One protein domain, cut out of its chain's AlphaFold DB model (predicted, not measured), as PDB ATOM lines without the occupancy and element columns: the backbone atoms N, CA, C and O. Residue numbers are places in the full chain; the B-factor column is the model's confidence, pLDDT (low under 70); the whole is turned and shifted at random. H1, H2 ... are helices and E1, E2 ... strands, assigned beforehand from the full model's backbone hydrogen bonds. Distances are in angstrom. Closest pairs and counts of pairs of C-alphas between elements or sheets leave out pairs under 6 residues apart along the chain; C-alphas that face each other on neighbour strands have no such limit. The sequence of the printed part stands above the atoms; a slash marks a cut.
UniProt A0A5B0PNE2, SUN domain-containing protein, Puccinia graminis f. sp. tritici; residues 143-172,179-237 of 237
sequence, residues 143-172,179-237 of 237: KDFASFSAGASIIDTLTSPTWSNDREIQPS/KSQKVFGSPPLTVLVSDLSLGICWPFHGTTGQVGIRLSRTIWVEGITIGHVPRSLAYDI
ATOM      1  N   LYS A 143     -13.500  40.555 -28.349       91.44
ATOM      2  CA  LYS A 143     -13.812  41.538 -29.386       91.44
ATOM      3  C   LYS A 143     -13.550  40.939 -30.767       91.44
ATOM      4  O   LYS A 143     -12.453  40.451 -31.023       91.44
ATOM      5  N   ASP A 144     -14.538  41.030 -31.647       93.81
ATOM      6  CA  ASP A 144     -14.405  40.615 -33.039       93.81
ATOM      7  C   ASP A 144     -13.832  41.760 -33.888       93.81
ATOM      8  O   ASP A 144     -14.472  42.793 -34.095       93.81
ATOM      9  N   PHE A 145     -12.599  41.583 -34.360       96.62
ATOM     10  CA  PHE A 145     -11.917  42.533 -35.244       96.62
ATOM     11  C   PHE A 145     -12.138  42.258 -36.730       96.62
ATOM     12  O   PHE A 145     -11.760  43.108 -37.543       96.62
ATOM     13  N   ALA A 146     -12.717  41.105 -37.065       97.06
ATOM     14  CA  ALA A 146     -13.108  40.704 -38.409       97.06
ATOM     15  C   ALA A 146     -14.567  41.085 -38.730       97.06
ATOM     16  O   ALA A 146     -14.983  40.948 -39.874       97.06
ATOM     17  N   SER A 147     -15.325  41.612 -37.764       96.00
ATOM     18  CA  SER A 147     -16.697  42.071 -37.987       96.00
ATOM     19  C   SER A 147     -16.785  43.227 -38.990       96.00
ATOM     20  O   SER A 147     -16.072  44.234 -38.881       96.00
ATOM     21  N   PHE A 148     -17.733  43.124 -39.927       96.38
ATOM     22  CA  PHE A 148     -18.047  44.188 -40.881       96.38
ATOM     23  C   PHE A 148     -18.460  45.487 -40.175       96.38
ATOM     24  O   PHE A 148     -18.000  46.563 -40.550       96.38
ATOM     25  N   SER A 149     -19.259  45.399 -39.105       95.12
ATOM     26  CA  SER A 149     -19.698  46.582 -38.347       95.12
ATOM     27  C   SER A 149     -18.557  47.258 -37.583       95.12
ATOM     28  O   SER A 149     -18.637  48.447 -37.285       95.12
ATOM     29  N   ALA A 150     -17.471  46.530 -37.311       94.00
ATOM     30  CA  ALA A 150     -16.246  47.083 -36.745       94.00
ATOM     31  C   ALA A 150     -15.321  47.720 -37.803       94.00
ATOM     32  O   ALA A 150     -14.293  48.288 -37.434       94.00
ATOM     33  N   GLY A 151     -15.658  47.635 -39.097       96.69
ATOM     34  CA  GLY A 151     -14.874  48.192 -40.204       96.69
ATOM     35  C   GLY A 151     -13.919  47.204 -40.881       96.69
ATOM     36  O   GLY A 151     -13.038  47.629 -41.628       96.69
ATOM     37  N   ALA A 152     -14.056  45.898 -40.631       97.88
ATOM     38  CA  ALA A 152     -13.323  44.890 -41.391       97.88
ATOM     39  C   ALA A 152     -13.853  44.772 -42.830       97.88
ATOM     40  O   ALA A 152     -15.011  45.080 -43.116       97.88
ATOM     41  N   SER A 153     -13.009  44.304 -43.751       97.88
ATOM     42  CA  SER A 153     -13.373  44.167 -45.164       97.88
ATOM     43  C   SER A 153     -12.747  42.938 -45.814       97.88
ATOM     44  O   SER A 153     -11.695  42.463 -45.389       97.88
ATOM     45  N   ILE A 154     -13.355  42.459 -46.896       98.25
ATOM     46  CA  ILE A 154     -12.803  41.377 -47.718       98.25
ATOM     47  C   ILE A 154     -11.660  41.903 -48.596       98.25
ATOM     48  O   ILE A 154     -11.678  43.049 -49.048       98.25
ATOM     49  N   ILE A 155     -10.648  41.065 -48.814       98.06
ATOM     50  CA  ILE A 155      -9.583  41.268 -49.797       98.06
ATOM     51  C   ILE A 155      -9.891  40.354 -50.984       98.06
ATOM     52  O   ILE A 155      -9.575  39.162 -50.956       98.06
ATOM     53  N   ASP A 156     -10.518  40.903 -52.022       96.31
ATOM     54  CA  ASP A 156     -11.041  40.113 -53.146       96.31
ATOM     55  C   ASP A 156      -9.953  39.315 -53.877       96.31
ATOM     56  O   ASP A 156     -10.170  38.169 -54.254       96.31
ATOM     57  N   THR A 157      -8.743  39.868 -54.012       97.75
ATOM     58  CA  THR A 157      -7.611  39.199 -54.681       97.75
ATOM     59  C   THR A 157      -7.090  37.970 -53.935       97.75
ATOM     60  O   THR A 157      -6.423  37.129 -54.536       97.75
ATOM     61  N   LEU A 158      -7.380  37.862 -52.638       97.75
ATOM     62  CA  LEU A 158      -7.009  36.731 -51.786       97.75
ATOM     63  C   LEU A 158      -8.214  35.843 -51.453       97.75
ATOM     64  O   LEU A 158      -8.086  34.932 -50.637       97.75
ATOM     65  N   THR A 159      -9.369  36.093 -52.068       98.00
ATOM     66  CA  THR A 159     -10.620  35.390 -51.782       98.00
ATOM     67  C   THR A 159     -11.036  34.554 -52.983       98.00
ATOM     68  O   THR A 159     -10.925  34.980 -54.132       98.00
ATOM     69  N   SER A 160     -11.497  33.331 -52.730       97.81
ATOM     70  CA  SER A 160     -11.996  32.455 -53.785       97.81
ATOM     71  C   SER A 160     -13.201  33.079 -54.506       97.81
ATOM     72  O   SER A 160     -13.937  33.876 -53.923       97.81
ATOM     73  N   PRO A 161     -13.462  32.713 -55.770       96.06
ATOM     74  CA  PRO A 161     -14.671  33.157 -56.448       96.06
ATOM     75  C   PRO A 161     -15.929  32.629 -55.751       96.06
ATOM     76  O   PRO A 161     -16.015  31.442 -55.426       96.06
ATOM     77  N   THR A 162     -16.929  33.497 -55.573       96.69
ATOM     78  CA  THR A 162     -18.258  33.090 -55.102       96.69
ATOM     79  C   THR A 162     -18.869  32.065 -56.046       96.69
ATOM     80  O   THR A 162     -18.794  32.200 -57.270       96.69
ATOM     81  N   TRP A 163     -19.510  31.054 -55.465       95.56
ATOM     82  CA  TRP A 163     -20.202  30.024 -56.217       95.56
ATOM     83  C   TRP A 163     -21.278  30.629 -57.121       95.56
ATOM     84  O   TRP A 163     -22.063  31.493 -56.715       95.56
ATOM     85  N   SER A 164     -21.320  30.154 -58.359       93.56
ATOM     86  CA  SER A 164     -22.352  30.536 -59.314       93.56
ATOM     87  C   SER A 164     -22.751  29.348 -60.175       93.56
ATOM     88  O   SER A 164     -21.933  28.475 -60.462       93.56
ATOM     89  N   ASN A 165     -24.014  29.311 -60.587       90.00
ATOM     90  CA  ASN A 165     -24.547  28.260 -61.443       90.00
ATOM     91  C   ASN A 165     -25.424  28.857 -62.545       90.00
ATOM     92  O   ASN A 165     -26.252  29.733 -62.291       90.00
ATOM     93  N   ASP A 166     -25.253  28.364 -63.765       85.69
ATOM     94  CA  ASP A 166     -26.065  28.762 -64.904       85.69
ATOM     95  C   ASP A 166     -27.354  27.939 -64.911       85.69
ATOM     96  O   ASP A 166     -27.381  26.754 -65.243       85.69
ATOM     97  N   ARG A 167     -28.457  28.581 -64.533       81.31
ATOM     98  CA  ARG A 167     -29.785  27.979 -64.555       81.31
ATOM     99  C   ARG A 167     -30.426  28.195 -65.920       81.31
ATOM    100  O   ARG A 167     -30.612  29.329 -66.356       81.31
ATOM    101  N   GLU A 168     -30.832  27.116 -66.580       76.69
ATOM    102  CA  GLU A 168     -31.680  27.206 -67.770       76.69
ATOM    103  C   GLU A 168     -33.103  27.609 -67.351       76.69
ATOM    104  O   GLU A 168     -33.748  26.932 -66.551       76.69
ATOM    105  N   ILE A 169     -33.582  28.753 -67.848       71.25
ATOM    106  CA  ILE A 169     -34.874  29.330 -67.431       71.25
ATOM    107  C   ILE A 169     -36.029  28.712 -68.226       71.25
ATOM    108  O   ILE A 169     -37.172  28.695 -67.770       71.25
ATOM    109  N   GLN A 170     -35.753  28.220 -69.434       67.75
ATOM    110  CA  GLN A 170     -36.781  27.698 -70.321       67.75
ATOM    111  C   GLN A 170     -36.217  26.549 -71.161       67.75
ATOM    112  O   GLN A 170     -35.286  26.796 -71.926       67.75
ATOM    113  N   PRO A 171     -36.786  25.330 -71.090       59.25
ATOM    114  CA  PRO A 171     -36.472  24.285 -72.054       59.25
ATOM    115  C   PRO A 171     -37.058  24.721 -73.399       59.25
ATOM    116  O   PRO A 171     -38.244  24.531 -73.686       59.25
ATOM    117  N   SER A 172     -36.263  25.417 -74.209       55.75
ATOM    118  CA  SER A 172     -36.739  25.926 -75.487       55.75
ATOM    119  C   SER A 172     -36.990  24.740 -76.421       55.75
ATOM    120  O   SER A 172     -36.050  24.072 -76.850       55.75
ATOM    121  N   LYS A 179     -32.101  30.403 -73.166       74.12
ATOM    122  CA  LYS A 179     -31.973  31.469 -72.163       74.12
ATOM    123  C   LYS A 179     -31.454  30.857 -70.865       74.12
ATOM    124  O   LYS A 179     -32.214  30.206 -70.145       74.12
ATOM    125  N   SER A 180     -30.174  31.063 -70.577       79.12
ATOM    126  CA  SER A 180     -29.586  30.791 -69.267       79.12
ATOM    127  C   SER A 180     -29.570  32.065 -68.420       79.12
ATOM    128  O   SER A 180     -29.350  33.166 -68.925       79.12
ATOM    129  N   GLN A 181     -29.828  31.916 -67.126       83.50
ATOM    130  CA  GLN A 181     -29.609  32.942 -66.117       83.50
ATOM    131  C   GLN A 181     -28.576  32.429 -65.134       83.50
ATOM    132  O   GLN A 181     -28.734  31.360 -64.548       83.50
ATOM    133  N   LYS A 182     -27.541  33.234 -64.920       87.06
ATOM    134  CA  LYS A 182     -26.532  32.954 -63.914       87.06
ATOM    135  C   LYS A 182     -27.075  33.311 -62.534       87.06
ATOM    136  O   LYS A 182     -27.446  34.458 -62.284       87.06
ATOM    137  N   VAL A 183     -27.163  32.316 -61.663       88.38
ATOM    138  CA  VAL A 183     -27.514  32.468 -60.252       88.38
ATOM    139  C   VAL A 183     -26.214  32.529 -59.466       88.38
ATOM    140  O   VAL A 183     -25.343  31.679 -59.640       88.38
ATOM    141  N   PHE A 184     -26.081  33.538 -58.615       91.94
ATOM    142  CA  PHE A 184     -24.926  33.711 -57.745       91.94
ATOM    143  C   PHE A 184     -25.321  33.399 -56.307       91.94
ATOM    144  O   PHE A 184     -26.433  33.720 -55.886       91.94
ATOM    145  N   GLY A 185     -24.406  32.779 -55.565       92.38
ATOM    146  CA  GLY A 185     -24.505  32.722 -54.114       92.38
ATOM    147  C   GLY A 185     -24.301  34.097 -53.478       92.38
ATOM    148  O   GLY A 185     -23.903  35.061 -54.140       92.38
ATOM    149  N   SER A 186     -24.556  34.180 -52.175       95.00
ATOM    150  CA  SER A 186     -24.296  35.386 -51.388       95.00
ATOM    151  C   SER A 186     -22.816  35.796 -51.480       95.00
ATOM    152  O   SER A 186     -21.959  34.933 -51.664       95.00
ATOM    153  N   PRO A 187     -22.477  37.090 -51.370       95.69
ATOM    154  CA  PRO A 187     -21.100  37.564 -51.520       95.69
ATOM    155  C   PRO A 187     -20.200  37.177 -50.326       95.69
ATOM    156  O   PRO A 187     -20.718  36.955 -49.227       95.69
ATOM    157  N   PRO A 188     -18.858  37.196 -50.481       96.81
ATOM    158  CA  PRO A 188     -17.916  36.836 -49.412       96.81
ATOM    159  C   PRO A 188     -18.028  37.717 -48.166       96.81
ATOM    160  O   PRO A 188     -17.721  37.278 -47.062       96.81
ATOM    161  N   LEU A 189     -18.533  38.945 -48.326       96.25
ATOM    162  CA  LEU A 189     -18.792  39.877 -47.229       96.25
ATOM    163  C   LEU A 189     -19.691  39.282 -46.136       96.25
ATOM    164  O   LEU A 189     -19.562  39.659 -44.975       96.25
ATOM    165  N   THR A 190     -20.570  38.338 -46.490       96.12
ATOM    166  CA  THR A 190     -21.467  37.677 -45.529       96.12
ATOM    167  C   THR A 190     -20.726  36.940 -44.414       96.12
ATOM    168  O   THR A 190     -21.260  36.850 -43.318       96.12
ATOM    169  N   VAL A 191     -19.477  36.506 -44.634       95.69
ATOM    170  CA  VAL A 191     -18.637  35.872 -43.598       95.69
ATOM    171  C   VAL A 191     -18.288  36.835 -42.457       95.69
ATOM    172  O   VAL A 191     -18.014  36.397 -41.344       95.69
ATOM    173  N   LEU A 192     -18.292  38.146 -42.714       96.12
ATOM    174  CA  LEU A 192     -17.964  39.174 -41.717       96.12
ATOM    175  C   LEU A 192     -19.196  39.655 -40.934       96.12
ATOM    176  O   LEU A 192     -19.080  40.514 -40.058       96.12
ATOM    177  N   VAL A 193     -20.383  39.155 -41.281       94.00
ATOM    178  CA  VAL A 193     -21.644  39.469 -40.608       94.00
ATOM    179  C   VAL A 193     -21.930  38.363 -39.596       94.00
ATOM    180  O   VAL A 193     -21.823  37.184 -39.912       94.00
ATOM    181  N   SER A 194     -22.326  38.723 -38.376       87.50
ATOM    182  CA  SER A 194     -22.566  37.762 -37.286       87.50
ATOM    183  C   SER A 194     -23.879  36.964 -37.407       87.50
ATOM    184  O   SER A 194     -24.345  36.406 -36.415       87.50
ATOM    185  N   ASP A 195     -24.506  36.933 -38.584       90.25
ATOM    186  CA  ASP A 195     -25.775  36.241 -38.817       90.25
ATOM    187  C   ASP A 195     -25.523  34.793 -39.264       90.25
ATOM    188  O   ASP A 195     -24.897  34.554 -40.294       90.25
ATOM    189  N   LEU A 196     -26.014  33.827 -38.481       88.81
ATOM    190  CA  LEU A 196     -25.900  32.382 -38.738       88.81
ATOM    191  C   LEU A 196     -27.234  31.755 -39.176       88.81
ATOM    192  O   LEU A 196     -27.445  30.545 -39.036       88.81
ATOM    193  N   SER A 197     -28.156  32.576 -39.679       89.75
ATOM    194  CA  SER A 197     -29.435  32.123 -40.219       89.75
ATOM    195  C   SER A 197     -29.255  31.270 -41.479       89.75
ATOM    196  O   SER A 197     -28.309  31.424 -42.254       89.75
ATOM    197  N   LEU A 198     -30.208  30.367 -41.723       89.06
ATOM    198  CA  LEU A 198     -30.218  29.525 -42.919       89.06
ATOM    199  C   LEU A 198     -30.159  30.366 -44.203       89.06
ATOM    200  O   LEU A 198     -30.941  31.294 -44.389       89.06
ATOM    201  N   GLY A 199     -29.247  30.004 -45.108       87.50
ATOM    202  CA  GLY A 199     -29.048  30.701 -46.383       87.50
ATOM    203  C   GLY A 199     -28.175  31.959 -46.297       87.50
ATOM    204  O   GLY A 199     -27.754  32.466 -47.336       87.50
ATOM    205  N   ILE A 200     -27.834  32.426 -45.091       90.69
ATOM    206  CA  ILE A 200     -26.914  33.546 -44.872       90.69
ATOM    207  C   ILE A 200     -25.500  32.988 -44.688       90.69
ATOM    208  O   ILE A 200     -24.963  32.886 -43.594       90.69
ATOM    209  N   CYS A 201     -24.910  32.541 -45.792       93.50
ATOM    210  CA  CYS A 201     -23.530  32.063 -45.843       93.50
ATOM    211  C   CYS A 201     -22.920  32.373 -47.211       93.50
ATOM    212  O   CYS A 201     -23.646  32.596 -48.182       93.50
ATOM    213  N   TRP A 202     -21.593  32.365 -47.294       96.25
ATOM    214  CA  TRP A 202     -20.869  32.532 -48.548       96.25
ATOM    215  C   TRP A 202     -20.449  31.171 -49.120       96.25
ATOM    216  O   TRP A 202     -19.582  30.511 -48.543       96.25
ATOM    217  N   PRO A 203     -21.028  30.739 -50.253       95.31
ATOM    218  CA  PRO A 203     -20.604  29.518 -50.924       95.31
ATOM    219  C   PRO A 203     -19.455  29.776 -51.912       95.31
ATOM    220  O   PRO A 203     -19.448  30.772 -52.641       95.31
ATOM    221  N   PHE A 204     -18.534  28.818 -52.014       96.00
ATOM    222  CA  PHE A 204     -17.489  28.748 -53.042       96.00
ATOM    223  C   PHE A 204     -17.496  27.371 -53.728       96.00
ATOM    224  O   PHE A 204     -18.145  26.433 -53.269       96.00
ATOM    225  N   HIS A 205     -16.819  27.246 -54.872       94.50
ATOM    226  CA  HIS A 205     -16.762  25.980 -55.607       94.50
ATOM    227  C   HIS A 205     -15.777  24.986 -54.976       94.50
ATOM    228  O   HIS A 205     -14.615  25.313 -54.758       94.50
ATOM    229  N   GLY A 206     -16.221  23.738 -54.803       93.12
ATOM    230  CA  GLY A 206     -15.384  22.636 -54.326       93.12
ATOM    231  C   GLY A 206     -15.302  22.549 -52.802       93.12
ATOM    232  O   GLY A 206     -16.105  23.134 -52.085       93.12
ATOM    233  N   THR A 207     -14.333  21.777 -52.311       94.88
ATOM    234  CA  THR A 207     -14.123  21.507 -50.874       94.88
ATOM    235  C   THR A 207     -13.002  22.343 -50.260       94.88
ATOM    236  O   THR A 207     -12.765  22.278 -49.057       94.88
ATOM    237  N   THR A 208     -12.271  23.098 -51.079       96.69
ATOM    238  CA  THR A 208     -11.121  23.898 -50.656       96.69
ATOM    239  C   THR A 208     -11.261  25.298 -51.225       96.69
ATOM    240  O   THR A 208     -11.428  25.469 -52.430       96.69
ATOM    241  N   GLY A 209     -11.185  26.291 -50.347       95.94
ATOM    242  CA  GLY A 209     -11.300  27.702 -50.683       95.94
ATOM    243  C   GLY A 209     -10.533  28.552 -49.680       95.94
ATOM    244  O   GLY A 209     -10.021  28.049 -48.680       95.94
ATOM    245  N   GLN A 210     -10.441  29.843 -49.964       97.19
ATOM    246  CA  GLN A 210      -9.748  30.815 -49.125       97.19
ATOM    247  C   GLN A 210     -10.528  32.125 -49.067       97.19
ATOM    248  O   GLN A 210     -11.187  32.506 -50.033       97.19
ATOM    249  N   VAL A 211     -10.420  32.830 -47.943       97.50
ATOM    250  CA  VAL A 211     -10.970  34.175 -47.767       97.50
ATOM    251  C   VAL A 211      -9.899  35.084 -47.185       97.50
ATOM    252  O   VAL A 211      -9.281  34.772 -46.168       97.50
ATOM    253  N   GLY A 212      -9.659  36.206 -47.856       97.88
ATOM    254  CA  GLY A 212      -8.784  37.257 -47.364       97.88
ATOM    255  C   GLY A 212      -9.594  38.271 -46.572       97.88
ATOM    256  O   GLY A 212     -10.540  38.847 -47.105       97.88
ATOM    257  N   ILE A 213      -9.217  38.518 -45.319       98.12
ATOM    258  CA  ILE A 213      -9.902  39.481 -44.449       98.12
ATOM    259  C   ILE A 213      -8.901  40.544 -44.006       98.12
ATOM    260  O   ILE A 213      -7.879  40.242 -43.389       98.12
ATOM    261  N   ARG A 214      -9.213  41.807 -44.293       98.19
ATOM    262  CA  ARG A 214      -8.556  42.959 -43.685       98.19
ATOM    263  C   ARG A 214      -9.288  43.292 -42.394       98.19
ATOM    264  O   ARG A 214     -10.442  43.717 -42.426       98.19
ATOM    265  N   LEU A 215      -8.608  43.094 -41.272       97.94
ATOM    266  CA  LEU A 215      -9.144  43.411 -39.953       97.94
ATOM    267  C   LEU A 215      -9.368  44.919 -39.797       97.94
ATOM    268  O   LEU A 215      -8.680  45.731 -40.415       97.94
ATOM    269  N   SER A 216     -10.292  45.278 -38.911       97.44
ATOM    270  CA  SER A 216     -10.595  46.672 -38.542       97.44
ATOM    271  C   SER A 216      -9.383  47.457 -38.017       97.44
ATOM    272  O   SER A 216      -9.352  48.683 -38.092       97.44
ATOM    273  N   ARG A 217      -8.377  46.763 -37.473       96.81
ATOM    274  CA  ARG A 217      -7.100  47.327 -37.019       96.81
ATOM    275  C   ARG A 217      -6.025  46.250 -36.930       96.81
ATOM    276  O   ARG A 217      -6.336  45.062 -36.860       96.81
ATOM    277  N   THR A 218      -4.768  46.671 -36.871       97.12
ATOM    278  CA  THR A 218      -3.636  45.778 -36.603       97.12
ATOM    279  C   THR A 218      -3.716  45.252 -35.172       97.12
ATOM    280  O   THR A 218      -3.796  46.034 -34.225       97.12
ATOM    281  N   ILE A 219      -3.702  43.929 -35.018       96.12
ATOM    282  CA  ILE A 219      -3.779  43.238 -33.727       96.12
ATOM    283  C   ILE A 219      -2.844  42.032 -33.710       96.12
ATOM    284  O   ILE A 219      -2.450  41.523 -34.759       96.12
ATOM    285  N   TRP A 220      -2.585  41.522 -32.510       96.81
ATOM    286  CA  TRP A 220      -2.083  40.169 -32.308       96.81
ATOM    287  C   TRP A 220      -3.273  39.213 -32.219       96.81
ATOM    288  O   TRP A 220      -4.177  39.417 -31.410       96.81
ATOM    289  N   VAL A 221      -3.317  38.208 -33.093       94.75
ATOM    290  CA  VAL A 221      -4.445  37.270 -33.165       94.75
ATOM    291  C   VAL A 221      -4.299  36.209 -32.075       94.75
ATOM    292  O   VAL A 221      -3.387  35.392 -32.122       94.75
ATOM    293  N   GLU A 222      -5.219  36.205 -31.109       94.06
ATOM    294  CA  GLU A 222      -5.250  35.230 -30.001       94.06
ATOM    295  C   GLU A 222      -6.207  34.053 -30.242       94.06
ATOM    296  O   GLU A 222      -6.220  33.077 -29.492       94.06
ATOM    297  N   GLY A 223      -7.076  34.159 -31.245       93.06
ATOM    298  CA  GLY A 223      -8.059  33.130 -31.552       93.06
ATOM    299  C   GLY A 223      -8.915  33.491 -32.755       93.06
ATOM    300  O   GLY A 223      -9.030  34.659 -33.126       93.06
ATOM    301  N   ILE A 224      -9.506  32.462 -33.351       93.25
ATOM    302  CA  ILE A 224     -10.395  32.555 -34.507       93.25
ATOM    303  C   ILE A 224     -11.666  31.786 -34.163       93.25
ATOM    304  O   ILE A 224     -11.595  30.692 -33.600       93.25
ATOM    305  N   THR A 225     -12.814  32.353 -34.521       92.12
ATOM    306  CA  THR A 225     -14.121  31.716 -34.359       92.12
ATOM    307  C   THR A 225     -14.713  31.459 -35.737       92.12
ATOM    308  O   THR A 225     -14.735  32.360 -36.572       92.12
ATOM    309  N   ILE A 226     -15.202  30.241 -35.973       92.06
ATOM    310  CA  ILE A 226     -15.903  29.859 -37.204       92.06
ATOM    311  C   ILE A 226     -17.296  29.382 -36.802       92.06
ATOM    312  O   ILE A 226     -17.429  28.428 -36.037       92.06
ATOM    313  N   GLY A 227     -18.322  30.074 -37.292       90.00
ATOM    314  CA  GLY A 227     -19.722  29.729 -37.069       90.00
ATOM    315  C   GLY A 227     -20.335  29.052 -38.291       90.00
ATOM    316  O   GLY A 227     -19.973  29.352 -39.426       90.00
ATOM    317  N   HIS A 228     -21.284  28.154 -38.050       90.62
ATOM    318  CA  HIS A 228     -22.133  27.568 -39.081       90.62
ATOM    319  C   HIS A 228     -23.546  27.394 -38.519       90.62
ATOM    320  O   HIS A 228     -23.732  27.352 -37.300       90.62
ATOM    321  N   VAL A 229     -24.540  27.278 -39.399       90.19
ATOM    322  CA  VAL A 229     -25.912  26.960 -38.991       90.19
ATOM    323  C   VAL A 229     -25.933  25.648 -38.178       90.19
ATOM    324  O   VAL A 229     -25.192  24.715 -38.521       90.19
ATOM    325  N   PRO A 230     -26.738  25.547 -37.096       86.69
ATOM    326  CA  PRO A 230     -26.814  24.341 -36.278       86.69
ATOM    327  C   PRO A 230     -27.210  23.112 -37.098       86.69
ATOM    328  O   PRO A 230     -28.044  23.180 -38.001       86.69
ATOM    329  N   ARG A 231     -26.654  21.958 -36.715       85.94
ATOM    330  CA  ARG A 231     -26.847  20.684 -37.422       85.94
ATOM    331  C   ARG A 231     -28.307  20.266 -37.570       85.94
ATOM    332  O   ARG A 231     -28.666  19.686 -38.581       85.94
ATOM    333  N   SER A 232     -29.153  20.597 -36.599       86.69
ATOM    334  CA  SER A 232     -30.590  20.309 -36.652       86.69
ATOM    335  C   SER A 232     -31.329  21.024 -37.788       86.69
ATOM    336  O   SER A 232     -32.414  20.590 -38.163       86.69
ATOM    337  N   LEU A 233     -30.767  22.113 -38.319       84.06
ATOM    338  CA  LEU A 233     -31.361  22.919 -39.386       84.06
ATOM    339  C   LEU A 233     -30.679  22.714 -40.744       84.06
ATOM    340  O   LEU A 233     -31.203  23.148 -41.768       84.06
ATOM    341  N   ALA A 234     -29.504  22.091 -40.765       79.31
ATOM    342  CA  ALA A 234     -28.730  21.894 -41.975       79.31
ATOM    343  C   ALA A 234     -29.196  20.634 -42.715       79.31
ATOM    344  O   ALA A 234     -29.112  19.526 -42.196       79.31
ATOM    345  N   TYR A 235     -29.675  20.808 -43.948       71.25
ATOM    346  CA  TYR A 235     -30.184  19.711 -44.777       71.25
ATOM    347  C   TYR A 235     -29.080  18.810 -45.375       71.25
ATOM    348  O   TYR A 235     -29.417  17.783 -45.956       71.25
ATOM    349  N   ASP A 236     -27.797  19.186 -45.259       62.84
ATOM    350  CA  ASP A 236     -26.686  18.602 -46.040       62.84
ATOM    351  C   ASP A 236     -25.344  18.477 -45.263       62.84
ATOM    352  O   ASP A 236     -24.276  18.616 -45.856       62.84
ATOM    353  N   ILE A 237     -25.361  18.261 -43.928       56.59
ATOM    354  CA  ILE A 237     -24.135  18.048 -43.101       56.59
ATOM    355  C   ILE A 237     -24.196  16.863 -42.118       56.59
ATOM    356  O   ILE A 237     -25.248  16.598 -41.491       56.59
TER     357      ILE A 237
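AT A GLANCE: This is residues 143 to 172 and 179 to 237 of the 237 residues of the protein "SUN domain-containing protein" of Puccinia graminis f. sp. tritici (UniProt A0A5B0PNE2). This domain has little regular structure: a loose body of loops with one short helix, H1, among them, and a ribbon of two antiparallel strands, E1 and E2, toward one end of the longest axis. The named elements, in the order E1, E2, H1, hold only 15 of the 89 printed residues; the class is mixed. The radius of gyration of the C-alphas is 15.8 A, and the spans are 57 by 34 by 24 A.

HOW THE PARTS SIT: Residues 153 to 154 pair antiparallel with residues 213 to 214. E1, residues 164 to 168, and E2, residues 180 to 184, are antiparallel neighbours at 152 degrees; N 165 and O 183 are within hydrogen-bond range at 2.9 A. A tight link joins E2 to H1, residues 188 to 192, with 0 of 1 O i to N i+4 pairs within range but 2 of 2 O i to N i+3 pairs. E1 and H1 are apart.

IN THESE COORDINATES: E1 begins at C-alpha 164 (-22.352, 30.536, -59.314) and is 13.0 A long; E2 is 12.8 A. H1, 8.0 A, ends at C-alpha 192 (-17.964, 39.174, -41.717).

THE WHOLE: The C-alphas of Ser 172 and Trp 220 are farthest apart, 57.2 A. Residues 173 to 178 are not printed; C-alphas 172 and 179 are 8.0 A apart across this cut. Residues 193 to 237 hold no named element. Residues 170 to 172 and 236 to 237 have pLDDT under 70.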